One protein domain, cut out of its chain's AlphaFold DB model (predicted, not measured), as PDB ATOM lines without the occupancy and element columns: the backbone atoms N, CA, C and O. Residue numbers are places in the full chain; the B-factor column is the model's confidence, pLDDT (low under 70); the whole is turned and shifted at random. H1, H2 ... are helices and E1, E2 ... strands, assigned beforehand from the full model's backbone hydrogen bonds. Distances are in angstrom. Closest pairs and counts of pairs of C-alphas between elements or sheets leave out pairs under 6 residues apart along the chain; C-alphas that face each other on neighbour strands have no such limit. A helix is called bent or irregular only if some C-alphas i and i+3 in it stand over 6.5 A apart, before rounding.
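What this domain is: This is residues 2 to 141 of the 363 residues of an uncharacterized protein of Amborella trichopoda (UniProt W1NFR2). Two antiparallel sheets stand face to face as a sandwich, E1 to E4 in one and E5 to E9 in the other, their strands running nearly along each other; the long hairpin of E8 and E9 reaches along the body, and at one end residues 2 to 9 stick out, with 6 to 9 belonging to H1. The printed part has 140 residues with one named helix, H1, followed by nine named strands, and is mostly strand. The sheet orders are E1 E2 E3 E4 and E5 E6 E7 E8 E9. The whole is only just compact, close to loose, with a radius of gyration of the C-alphas of 16.8 A, and elongated, spanning 60 by 34 by 26 A.

Where its parts are: H1, residues 6 to 15, begins at C-alpha 6 (36.431, 52.514, -52.013); it is irregular, but only just, as C-alphas 12 and 15 are 6.8 A apart. E1 is residues 19 to 24, E2 37 to 44 and E3 47 to 53, the last two 20.3 A long each. E4 is residues 67 to 71, E5 85 to 87, E6 94 to 97 and E7 103 to 108. E8, residues 112 to 122, is 31.8 A long, and E9, residues 128 to 138, is 31.9 A long, ending at C-alpha 138 (28.481, 31.601, -53.168).

How they stand to each other: Each sheet is a meander, each strand the antiparallel neighbour of the one before. In the hairpin of E1 and E2, N 23 and O 39 are 3.1 A apart; in that of E2 and E3, N 42 and O 49 are 2.7 A apart; in that of E3 and E4, N 50 and O 70 are 2.8 A apart. In the other sheet, N 86 and O 95 of E5 and E6 are 2.8 A apart, N 96 and O 105 of E6 and E7 2.9 A, N 106 and O 114 of E7 and E8 2.8 A, and N 117 and O 133 of E8 and E9 2.8 A. This sheet is twisted, with C-alphas up to 4.1 A off its best plane. Between the sheets, the closest C-alphas of E2 and E9 are those of Trp 38 and Tyr 131, 5.1 A apart. E1 and E9 are apart. H1 is not on either sheet; 4 of its 6 O i to N i+4 pairs are within hydrogen-bond range.

The domain as a whole: The C-alphas of Gln 2 and Ser 124 are the two farthest apart, 61.3 A. The printed part has no cut. The links E1 to E2, E3 to E4 and E4 to E5 are long. The mean pLDDT of the printed part is 72.2; residues 2 to 37, 55 to 59, 99 to 101, 124 to 126 and 140 to 141 are under 70.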
ATOM      1  N   GLN A   2      33.334  64.424 -47.734       35.16
ATOM      2  CA  GLN A   2      34.524  63.658 -48.131       35.16
ATOM      3  C   GLN A   2      34.086  62.321 -48.740       35.16
ATOM      4  O   GLN A   2      33.351  61.570 -48.101       35.16
ATOM      5  N   SER A   3      34.519  62.040 -49.972       35.66
ATOM      6  CA  SER A   3      34.289  60.757 -50.636       35.66
ATOM      7  C   SER A   3      34.996  59.654 -49.852       35.66
ATOM      8  O   SER A   3      36.225  59.639 -49.752       35.66
ATOM      9  N   ILE A   4      34.222  58.740 -49.272       33.78
ATOM     10  CA  ILE A   4      34.763  57.578 -48.569       33.78
ATOM     11  C   ILE A   4      35.519  56.723 -49.592       33.78
ATOM     12  O   ILE A   4      34.973  56.330 -50.620       33.78
ATOM     13  N   ASN A   5      36.797  56.477 -49.307       31.50
ATOM     14  CA  ASN A   5      37.707  55.684 -50.124       31.50
ATOM     15  C   ASN A   5      37.099  54.284 -50.402       31.50
ATOM     16  O   ASN A   5      36.710  53.609 -49.443       31.50
ATOM     17  N   PRO A   6      37.022  53.814 -51.663       40.38
ATOM     18  CA  PRO A   6      36.431  52.514 -52.013       40.38
ATOM     19  C   PRO A   6      37.091  51.334 -51.280       40.38
ATOM     20  O   PRO A   6      36.424  50.355 -50.948       40.38
ATOM     21  N   THR A   7      38.364  51.459 -50.901       30.16
ATOM     22  CA  THR A   7      39.088  50.467 -50.092       30.16
ATOM     23  C   THR A   7      38.558  50.379 -48.654       30.16
ATOM     24  O   THR A   7      38.562  49.307 -48.058       30.16
ATOM     25  N   VAL A   8      38.034  51.477 -48.098       32.06
ATOM     26  CA  VAL A   8      37.379  51.504 -46.776       32.06
ATOM     27  C   VAL A   8      35.971  50.899 -46.848       32.06
ATOM     28  O   VAL A   8      35.544  50.250 -45.892       32.06
ATOM     29  N   LYS A   9      35.280  51.016 -47.993       35.66
ATOM     30  CA  LYS A   9      34.021  50.292 -48.250       35.66
ATOM     31  C   LYS A   9      34.269  48.775 -48.310       35.66
ATOM     32  O   LYS A   9      33.581  48.019 -47.631       35.66
ATOM     33  N   ALA A  10      35.339  48.347 -48.988       32.72
ATOM     34  CA  ALA A  10      35.771  46.945 -49.037       32.72
ATOM     35  C   ALA A  10      36.277  46.404 -47.680       32.72
ATOM     36  O   ALA A  10      36.096  45.228 -47.365       32.72
ATOM     37  N   LEU A  11      36.891  47.246 -46.839       27.17
ATOM     38  CA  LEU A  11      37.326  46.877 -45.483       27.17
ATOM     39  C   LEU A  11      36.172  46.790 -44.475       27.17
ATOM     40  O   LEU A  11      36.254  45.990 -43.549       27.17
ATOM     41  N   ARG A  12      35.064  47.520 -44.662       32.09
ATOM     42  CA  ARG A  12      33.851  47.332 -43.841       32.09
ATOM     43  C   ARG A  12      33.133  46.007 -44.114       32.09
ATOM     44  O   ARG A  12      32.484  45.493 -43.211       32.09
ATOM     45  N   LEU A  13      33.318  45.423 -45.299       36.91
ATOM     46  CA  LEU A  13      32.812  44.088 -45.635       36.91
ATOM     47  C   LEU A  13      33.583  42.946 -44.934       36.91
ATOM     48  O   LEU A  13      33.098  41.818 -44.887       36.91
ATOM     49  N   HIS A  14      34.783  43.207 -44.388       33.66
ATOM     50  CA  HIS A  14      35.689  42.158 -43.889       33.66
ATOM     51  C   HIS A  14      35.248  41.474 -42.584       33.66
ATOM     52  O   HIS A  14      35.857  40.486 -42.193       33.66
ATOM     53  N   ALA A  15      34.187  41.935 -41.924       34.38
ATOM     54  CA  ALA A  15      33.643  41.269 -40.737       34.38
ATOM     55  C   ALA A  15      32.129  41.049 -40.832       34.38
ATOM     56  O   ALA A  15      31.433  40.965 -39.820       34.38
ATOM     57  N   THR A  16      31.593  40.952 -42.048       41.50
ATOM     58  CA  THR A  16      30.212  40.526 -42.239       41.50
ATOM     59  C   THR A  16      30.155  39.018 -42.038       41.50
ATOM     60  O   THR A  16      30.324  38.237 -42.972       41.50
ATOM     61  N   ILE A  17      29.953  38.595 -40.790       48.97
ATOM     62  CA  ILE A  17      29.619  37.208 -40.484       48.97
ATOM     63  C   ILE A  17      28.229  36.951 -41.063       48.97
ATOM     64  O   ILE A  17      27.221  37.168 -40.392       48.97
ATOM     65  N   LEU A  18      28.187  36.507 -42.318       48.66
ATOM     66  CA  LEU A  18      26.964  36.013 -42.918       48.66
ATOM     67  C   LEU A  18      26.584  34.717 -42.205       48.66
ATOM     68  O   LEU A  18      27.102  33.643 -42.506       48.66
ATOM     69  N   LYS A  19      25.690  34.832 -41.230       57.00
ATOM     70  CA  LYS A  19      25.005  33.694 -40.622       57.00
ATOM     71  C   LYS A  19      23.641  33.568 -41.268       57.00
ATOM     72  O   LYS A  19      22.909  34.553 -41.318       57.00
ATOM     73  N   ALA A  20      23.335  32.367 -41.746       55.09
ATOM     74  CA  ALA A  20      22.004  31.964 -42.160       55.09
ATOM     75  C   ALA A  20      21.448  31.017 -41.093       55.09
ATOM     76  O   ALA A  20      21.972  29.917 -40.926       55.09
ATOM     77  N   HIS A  21      20.416  31.442 -40.366       58.88
ATOM     78  CA  HIS A  21      19.696  30.556 -39.450       58.88
ATOM     79  C   HIS A  21      18.462  30.015 -40.155       58.88
ATOM     80  O   HIS A  21      17.645  30.796 -40.649       58.88
ATOM     81  N   LEU A  22      18.357  28.690 -40.204       58.97
ATOM     82  CA  LEU A  22      17.169  27.991 -40.667       58.97
ATOM     83  C   LEU A  22      16.253  27.806 -39.470       58.97
ATOM     84  O   LEU A  22      16.666  27.231 -38.464       58.97
ATOM     85  N   ILE A  23      15.025  28.293 -39.579       59.25
ATOM     86  CA  ILE A  23      14.032  28.063 -38.538       59.25
ATOM     87  C   ILE A  23      13.099  26.955 -39.025       59.25
ATOM     88  O   ILE A  23      12.564  27.034 -40.133       59.25
ATOM     89  N   GLU A  24      12.963  25.901 -38.219       59.25
ATOM     90  CA  GLU A  24      12.063  24.765 -38.459       59.25
ATOM     91  C   GLU A  24      10.688  25.033 -37.837       59.25
ATOM     92  O   GLU A  24      10.581  25.727 -36.817       59.25
ATOM     93  N   GLN A  25       9.620  24.532 -38.467       57.34
ATOM     94  CA  GLN A  25       8.265  24.700 -37.944       57.34
ATOM     95  C   GLN A  25       8.064  23.731 -36.766       57.34
ATOM     96  O   GLN A  25       8.362  22.540 -36.904       57.34
ATOM     97  N   PRO A  26       7.567  24.198 -35.607       51.19
ATOM     98  CA  PRO A  26       7.267  23.300 -34.504       51.19
ATOM     99  C   PRO A  26       6.161  22.305 -34.903       51.19
ATOM    100  O   PRO A  26       5.227  22.689 -35.609       51.19
ATOM    101  N   PRO A  27       6.243  21.038 -34.460       50.09
ATOM    102  CA  PRO A  27       5.190  20.053 -34.689       50.09
ATOM    103  C   PRO A  27       3.843  20.538 -34.146       50.09
ATOM    104  O   PRO A  27       3.759  20.904 -32.976       50.09
ATOM    105  N   GLU A  28       2.775  20.464 -34.940       51.12
ATOM    106  CA  GLU A  28       1.404  20.651 -34.428       51.12
ATOM    107  C   GLU A  28       0.924  19.462 -33.593       51.12
ATOM    108  O   GLU A  28       0.048  19.596 -32.743       51.12
ATOM    109  N   THR A  29       1.509  18.284 -33.807       50.25
ATOM    110  CA  THR A  29       1.246  17.080 -33.018       50.25
ATOM    111  C   THR A  29       2.561  16.408 -32.648       50.25
ATOM    112  O   THR A  29       3.520  16.419 -33.418       50.25
ATOM    113  N   GLN A  30       2.607  15.783 -31.468       49.22
ATOM    114  CA  GLN A  30       3.813  15.187 -30.873       49.22
ATOM    115  C   GLN A  30       4.495  14.109 -31.752       49.22
ATOM    116  O   GLN A  30       5.629  13.728 -31.475       49.22
ATOM    117  N   ASN A  31       3.845  13.664 -32.837       43.75
ATOM    118  CA  ASN A  31       4.306  12.591 -33.721       43.75
ATOM    119  C   ASN A  31       4.755  13.037 -35.128       43.75
ATOM    120  O   ASN A  31       5.169  12.182 -35.911       43.75
ATOM    121  N   GLN A  32       4.717  14.328 -35.478       49.81
ATOM    122  CA  GLN A  32       5.205  14.805 -36.781       49.81
ATOM    123  C   GLN A  32       6.337  15.821 -36.624       49.81
ATOM    124  O   GLN A  32       6.122  17.024 -36.525       49.81
ATOM    125  N   HIS A  33       7.581  15.340 -36.658       42.44
ATOM    126  CA  HIS A  33       8.714  16.217 -36.940       42.44
ATOM    127  C   HIS A  33       8.608  16.695 -38.387       42.44
ATOM    128  O   HIS A  33       8.823  15.912 -39.312       42.44
ATOM    129  N   SER A  34       8.266  17.965 -38.580       49.00
ATOM    130  CA  SER A  34       8.221  18.564 -39.906       49.00
ATOM    131  C   SER A  34       9.535  19.311 -40.151       49.00
ATOM    132  O   SER A  34       9.735  20.376 -39.575       49.00
ATOM    133  N   PRO A  35      10.459  18.790 -40.979       50.47
ATOM    134  CA  PRO A  35      11.797  19.365 -41.171       50.47
ATOM    135  C   PRO A  35      11.784  20.564 -42.133       50.47
ATOM    136  O   PRO A  35      12.748  20.809 -42.855       50.47
ATOM    137  N   TRP A  36      10.650  21.251 -42.253       64.00
ATOM    138  CA  TRP A  36      10.483  22.293 -43.251       64.00
ATOM    139  C   TRP A  36      11.093  23.594 -42.737       64.00
ATOM    140  O   TRP A  36      10.785  24.047 -41.632       64.00
ATOM    141  N   ILE A  37      11.949  24.192 -43.562       63.56
ATOM    142  CA  ILE A  37      12.481  25.534 -43.339       63.56
ATOM    143  C   ILE A  37      11.336  26.508 -43.602       63.56
ATOM    144  O   ILE A  37      10.832  26.562 -44.721       63.56
ATOM    145  N   TRP A  38      10.934  27.281 -42.599       76.94
ATOM    146  CA  TRP A  38       9.910  28.320 -42.768       76.94
ATOM    147  C   TRP A  38      10.499  29.723 -42.802       76.94
ATOM    148  O   TRP A  38       9.838  30.639 -43.278       76.94
ATOM    149  N   ALA A  39      11.730  29.901 -42.317       84.81
ATOM    150  CA  ALA A  39      12.429  31.173 -42.373       84.81
ATOM    151  C   ALA A  39      13.938  31.000 -42.536       84.81
ATOM    152  O   ALA A  39      14.535  30.048 -42.026       84.81
ATOM    153  N   ILE A  40      14.545  31.974 -43.208       85.12
ATOM    154  CA  ILE A  40      15.984  32.175 -43.302       85.12
ATOM    155  C   ILE A  40      16.317  33.601 -42.870       85.12
ATOM    156  O   ILE A  40      15.728  34.562 -43.355       85.12
ATOM    157  N   THR A  41      17.261  33.744 -41.942       87.06
ATOM    158  CA  THR A  41      17.739  35.060 -41.491       87.06
ATOM    159  C   THR A  41      19.202  35.244 -41.839       87.06
ATOM    160  O   THR A  41      20.022  34.455 -41.382       87.06
ATOM    161  N   PHE A  42      19.511  36.302 -42.583       85.50
ATOM    162  CA  PHE A  42      20.851  36.778 -42.899       85.50
ATOM    163  C   PHE A  42      21.267  37.860 -41.906       85.50
ATOM    164  O   PHE A  42      20.613  38.895 -41.792       85.50
ATOM    165  N   THR A  43      22.375  37.645 -41.203       83.44
ATOM    166  CA  THR A  43      23.000  38.680 -40.366       83.44
ATOM    167  C   THR A  43      24.144  39.344 -41.124       83.44
ATOM    168  O   THR A  43      25.033  38.660 -41.626       83.44
ATOM    169  N   ILE A  44      24.118  40.674 -41.228       81.00
ATOM    170  CA  ILE A  44      25.069  41.468 -42.012       81.00
ATOM    171  C   ILE A  44      25.564  42.624 -41.145       81.00
ATOM    172  O   ILE A  44      24.912  43.660 -41.009       81.00
ATOM    173  N   GLY A  45      26.719  42.430 -40.506       82.25
ATOM    174  CA  GLY A  45      27.185  43.348 -39.470       82.25
ATOM    175  C   GLY A  45      26.190  43.375 -38.305       82.25
ATOM    176  O   GLY A  45      25.936  42.344 -37.690       82.25
ATOM    177  N   THR A  46      25.617  44.543 -38.020       83.81
ATOM    178  CA  THR A  46      24.578  44.740 -36.991       83.81
ATOM    179  C   THR A  46      23.153  44.607 -37.521       83.81
ATOM    180  O   THR A  46      22.209  44.708 -36.742       83.81
ATOM    181  N   HIS A  47      22.986  44.423 -38.830       88.75
ATOM    182  CA  HIS A  47      21.680  44.372 -39.470       88.75
ATOM    183  C   HIS A  47      21.230  42.934 -39.696       88.75
ATOM    184  O   HIS A  47      22.049  42.030 -39.884       88.75
ATOM    185  N   THR A  48      19.920  42.725 -39.721       90.38
ATOM    186  CA  THR A  48      19.321  41.432 -40.042       90.38
ATOM    187  C   THR A  48      18.333  41.574 -41.184       90.38
ATOM    188  O   THR A  48      17.547  42.515 -41.229       90.38
ATOM    189  N   PHE A  49      18.373  40.629 -42.113       91.25
ATOM    190  CA  PHE A  49      17.364  40.480 -43.146       91.25
ATOM    191  C   PHE A  49      16.781  39.073 -43.064       91.25
ATOM    192  O   PHE A  49      17.514  38.093 -43.170       91.25
ATOM    193  N   THR A  50      15.479  38.967 -42.847       91.19
ATOM    194  CA  THR A  50      14.770  37.698 -42.692       91.19
ATOM    195  C   THR A  50      13.766  37.533 -43.817       91.19
ATOM    196  O   THR A  50      13.003  38.450 -44.111       91.19
ATOM    197  N   ILE A  51      13.757  36.342 -44.409       91.56
ATOM    198  CA  ILE A  51      12.708  35.879 -45.312       91.56
ATOM    199  C   ILE A  51      11.976  34.745 -44.617       91.56
ATOM    200  O   ILE A  51      12.617  33.797 -44.162       91.56
ATOM    201  N   SER A  52      10.654  34.817 -44.569       89.19
ATOM    202  CA  SER A  52       9.796  33.758 -44.047       89.19
ATOM    203  C   SER A  52       8.654  33.438 -45.003       89.19
ATOM    204  O   SER A  52       8.207  34.289 -45.764       89.19
ATOM    205  N   GLY A  53       8.176  32.198 -44.966       85.94
ATOM    206  CA  GLY A  53       6.857  31.859 -45.485       85.94
ATOM    207  C   GLY A  53       5.776  32.318 -44.505       85.94
ATOM    208  O   GLY A  53       5.967  32.235 -43.285       85.94
ATOM    209  N   LYS A  54       4.646  32.817 -45.011       81.88
ATOM    210  CA  LYS A  54       3.489  33.156 -44.174       81.88
ATOM    211  C   LYS A  54       2.942  31.901 -43.502       81.88
ATOM    212  O   LYS A  54       2.761  30.867 -44.138       81.88
ATOM    213  N   ARG A  55       2.651  31.990 -42.204       68.62
ATOM    214  CA  ARG A  55       2.081  30.861 -41.462       68.62
ATOM    215  C   ARG A  55       0.638  30.625 -41.887       68.62
ATOM    216  O   ARG A  55      -0.135  31.571 -41.879       68.62
ATOM    217  N   GLU A  56       0.346  29.359 -42.185       62.28
ATOM    218  CA  GLU A  56      -0.981  28.725 -42.221       62.28
ATOM    219  C   GLU A  56      -2.089  29.503 -42.927       62.28
ATOM    220  O   GLU A  56      -2.642  30.468 -42.410       62.28
ATOM    221  N   ASN A  57      -2.499  28.986 -44.082       59.47
ATOM    222  CA  ASN A  57      -3.686  29.460 -44.773       59.47
ATOM    223  C   ASN A  57      -4.614  28.275 -45.049       59.47
ATOM    224  O   ASN A  57      -4.194  27.244 -45.576       59.47
ATOM    225  N   SER A  58      -5.902  28.443 -44.735       57.88
ATOM    226  CA  SER A  58      -6.945  27.451 -45.051       57.88
ATOM    227  C   SER A  58      -7.119  27.251 -46.562       57.88
ATOM    228  O   SER A  58      -7.665  26.243 -47.003       57.88
ATOM    229  N   LYS A  59      -6.641  28.206 -47.373       69.38
ATOM    230  CA  LYS A  59      -6.610  28.134 -48.834       69.38
ATOM    231  C   LYS A  59      -5.289  28.701 -49.344       69.38
ATOM    232  O   LYS A  59      -4.977  29.860 -49.094       69.38
ATOM    233  N   TRP A  60      -4.519  27.885 -50.056       76.62
ATOM    234  CA  TRP A  60      -3.397  28.376 -50.848       76.62
ATOM    235  C   TRP A  60      -3.937  29.017 -52.127       76.62
ATOM    236  O   TRP A  60      -4.567  28.332 -52.934       76.62
ATOM    237  N   ASP A  61      -3.687  30.310 -52.313       79.12
ATOM    238  CA  ASP A  61      -3.996  31.020 -53.554       79.12
ATOM    239  C   ASP A  61      -2.689  31.383 -54.276       79.12
ATOM    240  O   ASP A  61      -1.919  32.182 -53.746       79.12
ATOM    241  N   PRO A  62      -2.412  30.851 -55.478       77.19
ATOM    242  CA  PRO A  62      -1.239  31.230 -56.269       77.19
ATOM    243  C   PRO A  62      -1.118  32.734 -56.583       77.19
ATOM    244  O   PRO A  62      -0.050  33.169 -56.996       77.19
ATOM    245  N   GLN A  63      -2.192  33.517 -56.431       78.50
ATOM    246  CA  GLN A  63      -2.203  34.970 -56.640       78.50
ATOM    247  C   GLN A  63      -1.819  35.769 -55.382       78.50
ATOM    248  O   GLN A  63      -1.498  36.965 -55.455       78.50
ATOM    249  N   ASP A  64      -1.846  35.132 -54.211       78.94
ATOM    250  CA  ASP A  64      -1.417  35.739 -52.957       78.94
ATOM    251  C   ASP A  64       0.104  35.759 -52.825       78.94
ATOM    252  O   ASP A  64       0.814  35.040 -53.507       78.94
ATOM    253  N   VAL A  65       0.606  36.649 -51.962       79.81
ATOM    254  CA  VAL A  65       2.032  36.662 -51.606       79.81
ATOM    255  C   VAL A  65       2.224  35.835 -50.364       79.81
ATOM    256  O   VAL A  65       1.718  36.209 -49.302       79.81
ATOM    257  N   HIS A  66       3.001  34.775 -50.498       86.12
ATOM    258  CA  HIS A  66       3.296  33.822 -49.434       86.12
ATOM    259  C   HIS A  66       4.660  34.045 -48.784       86.12
ATOM    260  O   HIS A  66       4.953  33.412 -47.775       86.12
ATOM    261  N   LEU A  67       5.469  34.966 -49.314       88.75
ATOM    262  CA  LEU A  67       6.709  35.419 -48.686       88.75
ATOM    263  C   LEU A  67       6.497  36.663 -47.820       88.75
ATOM    264  O   LEU A  67       5.755  37.584 -48.161       88.75
ATOM    265  N   GLU A  68       7.215  36.704 -46.710       90.81
ATOM    266  CA  GLU A  68       7.302  37.825 -45.793       90.81
ATOM    267  C   GLU A  68       8.765  38.226 -45.607       90.81
ATOM    268  O   GLU A  68       9.657  37.381 -45.511       90.81
ATOM    269  N   PHE A  69       9.005  39.537 -45.570       92.50
ATOM    270  CA  PHE A  69      10.338  40.119 -45.493       92.50
ATOM    271  C   PHE A  69      10.440  41.006 -44.262       92.50
ATOM    272  O   PHE A  69       9.596  41.882 -44.057       92.50
ATOM    273  N   LEU A  70      11.492  40.812 -43.469       93.44
ATOM    274  CA  LEU A  70      11.816  41.674 -42.341       93.44
ATOM    275  C   LEU A  70      13.241  42.202 -42.470       93.44
ATOM    276  O   LEU A  70      14.174  41.435 -42.690       93.44
ATOM    277  N   PHE A  71      13.424  43.503 -42.266       94.00
ATOM    278  CA  PHE A  71      14.733  44.128 -42.124       94.00
ATOM    279  C   PHE A  71      14.834  44.763 -40.743       94.00
ATOM    280  O   PHE A  71      13.989  45.571 -40.362       94.00
ATOM    281  N   ASN A  72      15.833  44.355 -39.960       93.25
ATOM    282  CA  ASN A  72      15.987  44.735 -38.555       93.25
ATOM    283  C   ASN A  72      14.713  44.499 -37.719       93.25
ATOM    284  O   ASN A  72      14.395  45.272 -36.821       93.25
ATOM    285  N   GLY A  73      13.966  43.435 -38.035       91.69
ATOM    286  CA  GLY A  73      12.704  43.099 -37.368       91.69
ATOM    287  C   GLY A  73      11.484  43.906 -37.827       91.69
ATOM    288  O   GLY A  73      10.394  43.680 -37.312       91.69
ATOM    289  N   HIS A  74      11.627  44.808 -38.800       94.31
ATOM    290  CA  HIS A  74      10.519  45.578 -39.365       94.31
ATOM    291  C   HIS A  74      10.088  45.017 -40.718       94.31
ATOM    292  O   HIS A  74      10.939  44.704 -41.552       94.31
ATOM    293  N   HIS A  75       8.776  44.920 -40.955       93.19
ATOM    294  CA  HIS A  75       8.250  44.445 -42.235       93.19
ATOM    295  C   HIS A  75       8.680  45.348 -43.383       93.19
ATOM    296  O   HIS A  75       8.602  46.576 -43.299       93.19
ATOM    297  N   VAL A  76       9.071  44.714 -44.479       92.50
ATOM    298  CA  VAL A  76       9.434  45.389 -45.714       92.50
ATOM    299  C   VAL A  76       8.483  44.945 -46.811       92.50
ATOM    300  O   VAL A  76       8.262  43.751 -47.016       92.50
ATOM    301  N   SER A  77       7.906  45.908 -47.526       87.75
ATOM    302  CA  SER A  77       7.066  45.615 -48.682       87.75
ATOM    303  C   SER A  77       7.921  45.590 -49.943       87.75
ATOM    304  O   SER A  77       8.517  46.599 -50.316       87.75
ATOM    305  N   ILE A  78       7.973  44.428 -50.588       88.00
ATOM    306  CA  ILE A  78       8.516  44.270 -51.934       88.00
ATOM    307  C   ILE A  78       7.307  44.105 -52.866       88.00
ATOM    308  O   ILE A  78       6.512  43.184 -52.631       88.00
ATOM    309  N   PRO A  79       7.118  44.988 -53.870       84.44
ATOM    310  CA  PRO A  79       5.994  44.910 -54.803       84.44
ATOM    311  C   PRO A  79       5.859  43.527 -55.450       84.44
ATOM    312  O   PRO A  79       6.826  42.776 -55.539       84.44
ATOM    313  N   LYS A  80       4.644  43.149 -55.862       77.69
ATOM    314  CA  LYS A  80       4.420  41.879 -56.580       77.69
ATOM    315  C   LYS A  80       4.899  41.935 -58.029       77.69
ATOM    316  O   LYS A  80       5.192  40.894 -58.605       77.69
ATOM    317  N   ASP A  81       4.962  43.134 -58.593       75.44
ATOM    318  CA  ASP A  81       5.266  43.342 -60.002       75.44
ATOM    319  C   ASP A  81       6.703  42.933 -60.312       75.44
ATOM    320  O   ASP A  81       7.613  43.202 -59.534       75.44
ATOM    321  N   HIS A  82       6.932  42.308 -61.464       71.31
ATOM    322  CA  HIS A  82       8.286  42.088 -61.950       71.31
ATOM    323  C   HIS A  82       8.615  43.050 -63.097       71.31
ATOM    324  O   HIS A  82       7.797  43.211 -64.006       71.31
ATOM    325  N   PRO A  83       9.831  43.622 -63.119       74.25
ATOM    326  CA  PRO A  83      10.869  43.518 -62.089       74.25
ATOM    327  C   PRO A  83      10.582  44.439 -60.893       74.25
ATOM    328  O   PRO A  83      10.392  45.642 -61.066       74.25
ATOM    329  N   SER A  84      10.608  43.895 -59.672       84.81
ATOM    330  CA  SER A  84      10.654  44.693 -58.442       84.81
ATOM    331  C   SER A  84      11.918  44.385 -57.668       84.81
ATOM    332  O   SER A  84      12.220  43.216 -57.400       84.81
ATOM    333  N   THR A  85      12.589  45.446 -57.241       90.00
ATOM    334  CA  THR A  85      13.813  45.366 -56.457       90.00
ATOM    335  C   THR A  85      13.637  46.164 -55.178       90.00
ATOM    336  O   THR A  85      13.135  47.288 -55.193       90.00
ATOM    337  N   TRP A  86      14.080  45.589 -54.068       93.25
ATOM    338  CA  TRP A  86      14.264  46.301 -52.816       93.25
ATOM    339  C   TRP A  86      15.743  46.312 -52.451       93.25
ATOM    340  O   TRP A  86      16.444  45.316 -52.627       93.25
ATOM    341  N   THR A  87      16.231  47.443 -51.947       91.62
ATOM    342  CA  THR A  87      17.622  47.581 -51.519       91.62
ATOM    343  C   THR A  87      17.683  48.216 -50.144       91.62
ATOM    344  O   THR A  87      17.124  49.291 -49.924       91.62
ATOM    345  N   ALA A  88      18.396  47.567 -49.228       88.38
ATOM    346  CA  ALA A  88      18.742  48.151 -47.943       88.38
ATOM    347  C   ALA A  88      19.884  49.157 -48.136       88.38
ATOM    348  O   ALA A  88      20.981  48.784 -48.556       88.38
ATOM    349  N   GLN A  89      19.644  50.430 -47.817       82.69
ATOM    350  CA  GLN A  89      20.641  51.492 -47.998       82.69
ATOM    351  C   GLN A  89      21.869  51.304 -47.093       82.69
ATOM    352  O   GLN A  89      22.957  51.778 -47.410       82.69
ATOM    353  N   GLU A  90      21.704  50.619 -45.962       83.81
ATOM    354  CA  GLU A  90      22.724  50.456 -44.929       83.81
ATOM    355  C   GLU A  90      23.665  49.272 -45.179       83.81
ATOM    356  O   GLU A  90      24.808  49.287 -44.721       83.81
ATOM    357  N   THR A  91      23.188  48.235 -45.872       80.12
ATOM    358  CA  THR A  91      23.883  46.944 -45.997       80.12
ATOM    359  C   THR A  91      24.194  46.538 -47.432       80.12
ATOM    360  O   THR A  91      24.837  45.508 -47.625       80.12
ATOM    361  N   ASP A  92      23.741  47.313 -48.423       83.31
ATOM    362  CA  ASP A  92      23.801  46.973 -49.849       83.31
ATOM    363  C   ASP A  92      23.116  45.614 -50.170       83.31
ATOM    364  O   ASP A  92      23.387  45.008 -51.204       83.31
ATOM    365  N   VAL A  93      22.222  45.115 -49.300       87.56
ATOM    366  CA  VAL A  93      21.395  43.927 -49.590       87.56
ATOM    367  C   VAL A  93      20.411  44.289 -50.677       87.56
ATOM    368  O   VAL A  93      19.639  45.232 -50.507       87.56
ATOM    369  N   ILE A  94      20.399  43.509 -51.749       91.19
ATOM    370  CA  ILE A  94      19.452  43.671 -52.846       91.19
ATOM    371  C   ILE A  94      18.551  42.442 -52.862       91.19
ATOM    372  O   ILE A  94      19.024  41.313 -52.759       91.19
ATOM    373  N   VAL A  95      17.249  42.658 -52.969       91.75
ATOM    374  CA  VAL A  95      16.249  41.600 -53.077       91.75
ATOM    375  C   VAL A  95      15.459  41.845 -54.343       91.75
ATOM    376  O   VAL A  95      14.817  42.883 -54.481       91.75
ATOM    377  N   GLU A  96      15.512  40.894 -55.261       91.00
ATOM    378  CA  GLU A  96      14.817  40.954 -56.539       91.00
ATOM    379  C   GLU A  96      13.725  39.897 -56.570       91.00
ATOM    380  O   GLU A  96      13.962  38.733 -56.247       91.00
ATOM    381  N   ARG A  97      12.516  40.301 -56.955       88.56
ATOM    382  CA  ARG A  97      11.403  39.369 -57.129       88.56
ATOM    383  C   ARG A  97      11.441  38.742 -58.511       88.56
ATOM    384  O   ARG A  97      11.665  39.448 -59.492       88.56
ATOM    385  N   MET A  98      11.150  37.449 -58.601       82.06
ATOM    386  CA  MET A  98      11.031  36.740 -59.878       82.06
ATOM    387  C   MET A  98       9.552  36.642 -60.298       82.06
ATOM    388  O   MET A  98       8.696  36.399 -59.455       82.06
ATOM    389  N   VAL A  99       9.255  36.859 -61.591       60.00
ATOM    390  CA  VAL A  99       7.893  37.066 -62.158       60.00
ATOM    391  C   VAL A  99       6.886  35.963 -61.820       60.00
ATOM    392  O   VAL A  99       5.700  36.238 -61.685       60.00
ATOM    393  N   GLU A 100       7.324  34.707 -61.761       59.62
ATOM    394  CA  GLU A 100       6.420  33.565 -61.984       59.62
ATOM    395  C   GLU A 100       6.090  32.747 -60.739       59.62
ATOM    396  O   GLU A 100       5.218  31.884 -60.769       59.62
ATOM    397  N   THR A 101       6.782  32.978 -59.635       61.47
ATOM    398  CA  THR A 101       6.648  32.170 -58.421       61.47
ATOM    399  C   THR A 101       6.968  33.076 -57.253       61.47
ATOM    400  O   THR A 101       7.830  33.935 -57.416       61.47
ATOM    401  N   ASP A 102       6.306  32.928 -56.100       80.50
ATOM    402  CA  ASP A 102       6.681  33.614 -54.859       80.50
ATOM    403  C   ASP A 102       8.115  33.243 -54.466       80.50
ATOM    404  O   ASP A 102       8.407  32.366 -53.653       80.50
ATOM    405  N   SER A 103       9.040  33.896 -55.137       87.75
ATOM    406  CA  SER A 103      10.442  33.622 -55.086       87.75
ATOM    407  C   SER A 103      11.193  34.918 -55.280       87.75
ATOM    408  O   SER A 103      10.766  35.853 -55.969       87.75
ATOM    409  N   VAL A 104      12.317  34.973 -54.594       91.31
ATOM    410  CA  VAL A 104      13.207  36.110 -54.593       91.31
ATOM    411  C   VAL A 104      14.632  35.637 -54.762       91.31
ATOM    412  O   VAL A 104      15.012  34.547 -54.327       91.31
ATOM    413  N   ILE A 105      15.436  36.498 -55.361       91.25
ATOM    414  CA  ILE A 105      16.881  36.404 -55.315       91.25
ATOM    415  C   ILE A 105      17.357  37.455 -54.323       91.25
ATOM    416  O   ILE A 105      17.119  38.648 -54.492       91.25
ATOM    417  N   VAL A 106      18.026  37.003 -53.268       90.19
ATOM    418  CA  VAL A 106      18.768  37.863 -52.351       90.19
ATOM    419  C   VAL A 106      20.201  37.936 -52.835       90.19
ATOM    420  O   VAL A 106      20.934  36.948 -52.799       90.19
ATOM    421  N   CYS A 107      20.614  39.116 -53.258       89.62
ATOM    422  CA  CYS A 107      21.978  39.414 -53.635       89.62
ATOM    423  C   CYS A 107      22.685  40.081 -52.455       89.62
ATOM    424  O   CYS A 107      22.307  41.161 -51.998       89.62
ATOM    425  N   LEU A 108      23.740  39.423 -51.981       85.06
ATOM    426  CA  LEU A 108      24.722  39.979 -51.063       85.06
ATOM    427  C   LEU A 108      25.973  40.286 -51.888       85.06
ATOM    428  O   LEU A 108      26.711  39.345 -52.218       85.06
ATOM    429  N   PRO A 109      26.195  41.559 -52.270       80.38
ATOM    430  CA  PRO A 109      27.237  41.927 -53.218       80.38
ATOM    431  C   PRO A 109      28.591  41.330 -52.848       80.38
ATOM    432  O   PRO A 109      29.005  41.366 -51.693       80.38
ATOM    433  N   GLU A 110      29.270  40.761 -53.846       73.44
ATOM    434  CA  GLU A 110      30.582  40.106 -53.727       73.44
ATOM    435  C   GLU A 110      30.641  38.832 -52.863       73.44
ATOM    436  O   GLU A 110      31.695  38.193 -52.822       73.44
ATOM    437  N   ILE A 111      29.555  38.440 -52.188       77.06
ATOM    438  CA  ILE A 111      29.533  37.304 -51.257       77.06
ATOM    439  C   ILE A 111      28.743  36.139 -51.850       77.06
ATOM    440  O   ILE A 111      29.315  35.080 -52.126       77.06
ATOM    441  N   THR A 112      27.434  36.312 -52.039       80.38
ATOM    442  CA  THR A 112      26.537  35.234 -52.470       80.38
ATOM    443  C   THR A 112      25.241  35.777 -53.056       80.38
ATOM    444  O   THR A 112      24.731  36.810 -52.635       80.38
ATOM    445  N   GLU A 113      24.675  35.014 -53.978       86.88
ATOM    446  CA  GLU A 113      23.266  35.063 -54.354       86.88
ATOM    447  C   GLU A 113      22.530  33.943 -53.617       86.88
ATOM    448  O   GLU A 113      23.069  32.844 -53.446       86.88
ATOM    449  N   VAL A 114      21.311  34.208 -53.160       87.50
ATOM    450  CA  VAL A 114      20.444  33.209 -52.537       87.50
ATOM    451  C   VAL A 114      19.083  33.262 -53.197       87.50
ATOM    452  O   VAL A 114      18.352  34.236 -53.051       87.50
ATOM    453  N   PHE A 115      18.742  32.204 -53.916       89.00
ATOM    454  CA  PHE A 115      17.400  32.009 -54.429       89.00
ATOM    455  C   PHE A 115      16.539  31.406 -53.323       89.00
ATOM    456  O   PHE A 115      16.898  30.379 -52.743       89.00
ATOM    457  N   VAL A 116      15.411  32.040 -53.033       88.12
ATOM    458  CA  VAL A 116      14.423  31.563 -52.069       88.12
ATOM    459  C   VAL A 116      13.084  31.507 -52.775       88.12
ATOM    460  O   VAL A 116      12.594  32.541 -53.200       88.12
ATOM    461  N   GLY A 117      12.500  30.322 -52.894       88.50
ATOM    462  CA  GLY A 117      11.115  30.125 -53.314       88.50
ATOM    463  C   GLY A 117      10.262  29.642 -52.151       88.50
ATOM    464  O   GLY A 117      10.790  29.086 -51.189       88.50
ATOM    465  N   VAL A 118       8.950  29.827 -52.237       86.25
ATOM    466  CA  VAL A 118       7.991  29.228 -51.305       86.25
ATOM    467  C   VAL A 118       7.052  28.288 -52.044       86.25
ATOM    468  O   VAL A 118       6.569  28.592 -53.135       86.25
ATOM    469  N   SER A 119       6.793  27.144 -51.425       81.62
ATOM    470  CA  SER A 119       5.929  26.101 -51.962       81.62
ATOM    471  C   SER A 119       4.922  25.660 -50.891       81.62
ATOM    472  O   SER A 119       5.270  25.604 -49.703       81.62
ATOM    473  N   PRO A 120       3.674  25.333 -51.275       81.19
ATOM    474  CA  PRO A 120       2.682  24.815 -50.348       81.19
ATOM    475  C   PRO A 120       2.930  23.341 -50.025       81.19
ATOM    476  O   PRO A 120       3.312  22.548 -50.883       81.19
ATOM    477  N   VAL A 121       2.611  22.953 -48.793       76.94
ATOM    478  CA  VAL A 121       2.474  21.564 -48.346       76.94
ATOM    479  C   VAL A 121       1.107  21.403 -47.709       76.94
ATOM    480  O   VAL A 121       0.758  22.123 -46.775       76.94
ATOM    481  N   MET A 122       0.344  20.436 -48.207       75.88
ATOM    482  CA  MET A 122      -0.937  20.058 -47.623       75.88
ATOM    483  C   MET A 122      -0.702  19.218 -46.364       75.88
ATOM    484  O   MET A 122       0.005  18.207 -46.401       75.88
ATOM    485  N   LYS A 123      -1.292  19.638 -45.246       72.31
ATOM    486  CA  LYS A 123      -1.328  18.879 -43.996       72.31
ATOM    487  C   LYS A 123      -2.416  17.811 -44.061       72.31
ATOM    488  O   LYS A 123      -3.372  17.914 -44.826       72.31
ATOM    489  N   SER A 124      -2.330  16.814 -43.182       68.56
ATOM    490  CA  SER A 124      -3.376  15.792 -43.039       68.56
ATOM    491  C   SER A 124      -4.730  16.355 -42.585       68.56
ATOM    492  O   SER A 124      -5.737  15.677 -42.756       68.56
ATOM    493  N   SER A 125      -4.767  17.567 -42.016       69.50
ATOM    494  CA  SER A 125      -6.004  18.287 -41.674       69.50
ATOM    495  C   SER A 125      -6.733  18.869 -42.892       69.50
ATOM    496  O   SER A 125      -7.888  19.261 -42.765       69.50
ATOM    497  N   GLY A 126      -6.079  18.920 -44.059       68.44
ATOM    498  CA  GLY A 126      -6.571  19.614 -45.252       68.44
ATOM    499  C   GLY A 126      -6.092  21.066 -45.377       68.44
ATOM    500  O   GLY A 126      -6.308  21.671 -46.424       68.44
ATOM    501  N   ASP A 127      -5.407  21.613 -44.366       71.69
ATOM    502  CA  ASP A 127      -4.835  22.966 -44.409       71.69
ATOM    503  C   ASP A 127      -3.496  23.006 -45.154       71.69
ATOM    504  O   ASP A 127      -2.779  22.003 -45.235       71.69
ATOM    505  N   PHE A 128      -3.104  24.185 -45.642       71.38
ATOM    506  CA  PHE A 128      -1.797  24.391 -46.259       71.38
ATOM    507  C   PHE A 128      -0.814  25.053 -45.287       71.38
ATOM    508  O   PHE A 128      -1.123  26.046 -44.627       71.38
ATOM    509  N   THR A 129       0.408  24.522 -45.242       72.12
ATOM    510  CA  THR A 129       1.584  25.210 -44.693       72.12
ATOM    511  C   THR A 129       2.555  25.562 -45.809       72.12
ATOM    512  O   THR A 129       2.525  24.964 -46.884       72.12
ATOM    513  N   THR A 130       3.434  26.521 -45.557       74.06
ATOM    514  CA  THR A 130       4.448  26.962 -46.515       74.06
ATOM    515  C   THR A 130       5.822  26.470 -46.098       74.06
ATOM    516  O   THR A 130       6.168  26.554 -44.918       74.06
ATOM    517  N   TYR A 131       6.637  26.038 -47.054       80.38
ATOM    518  CA  TYR A 131       8.060  25.801 -46.826       80.38
ATOM    519  C   TYR A 131       8.903  26.577 -47.829       80.38
ATOM    520  O   TYR A 131       8.463  26.860 -48.943       80.38
ATOM    521  N   LEU A 132      10.125  26.907 -47.421       83.44
ATOM    522  CA  LEU A 132      11.095  27.593 -48.255       83.44
ATOM    523  C   LEU A 132      11.980  26.593 -49.004       83.44
ATOM    524  O   LEU A 132      12.607  25.708 -48.415       83.44
ATOM    525  N   GLU A 133      12.085  26.789 -50.311       82.00
ATOM    526  CA  GLU A 133      13.100  26.193 -51.167       82.00
ATOM    527  C   GLU A 133      14.265  27.165 -51.301       82.00
ATOM    528  O   GLU A 133      14.132  28.220 -51.915       82.00
ATOM    529  N   VAL A 134      15.419  26.815 -50.731       81.38
ATOM    530  CA  VAL A 134      16.582  27.708 -50.686       81.38
ATOM    531  C   VAL A 134      17.721  27.139 -51.525       81.38
ATOM    532  O   VAL A 134      18.121  25.985 -51.366       81.38
ATOM    533  N   GLN A 135      18.278  27.951 -52.418       83.31
ATOM    534  CA  GLN A 135      19.471  27.619 -53.191       83.31
ATOM    535  C   GLN A 135      20.496  28.733 -53.044       83.31
ATOM    536  O   GLN A 135      20.162  29.911 -53.105       83.31
ATOM    537  N   PHE A 136      21.756  28.354 -52.871       78.12
ATOM    538  CA  PHE A 136      22.834  29.303 -52.655       78.12
ATOM    539  C   PHE A 136      23.816  29.250 -53.816       78.12
ATOM    540  O   PHE A 136      24.212  28.183 -54.298       78.12
ATOM    541  N   ARG A 137      24.280  30.427 -54.201       79.25
ATOM    542  CA  ARG A 137      25.378  30.611 -55.131       79.25
ATOM    543  C   ARG A 137      26.414  31.512 -54.480       79.25
ATOM    544  O   ARG A 137      26.311  32.732 -54.517       79.25
ATOM    545  N   ILE A 138      27.413  30.887 -53.866       73.38
ATOM    546  CA  ILE A 138      28.481  31.601 -53.168       73.38
ATOM    547  C   ILE A 138      29.585  31.956 -54.160       73.38
ATOM    548  O   ILE A 138      30.179  31.076 -54.779       73.38
ATOM    549  N   PHE A 139      29.892  33.245 -54.258       70.44
ATOM    550  CA  PHE A 139      30.986  33.768 -55.075       70.44
ATOM    551  C   PHE A 139      32.299  33.835 -54.307       70.44
ATOM    552  O   PHE A 139      33.377  33.682 -54.883       70.44
ATOM    553  N   LYS A 140      32.213  34.079 -52.996       68.12
ATOM    554  CA  LYS A 140      33.379  34.305 -52.150       68.12
ATOM    555  C   LYS A 140      33.162  33.706 -50.771       68.12
ATOM    556  O   LYS A 140      32.232  34.062 -50.055       68.12
ATOM    557  N   ILE A 141      34.070  32.816 -50.390       57.84
ATOM    558  CA  ILE A 141      34.186  32.311 -49.022       57.84
ATOM    559  C   ILE A 141      35.389  33.017 -48.406       57.84
ATOM    560  O   ILE A 141      36.498  32.936 -48.939       57.84
TER     561      ILE A 141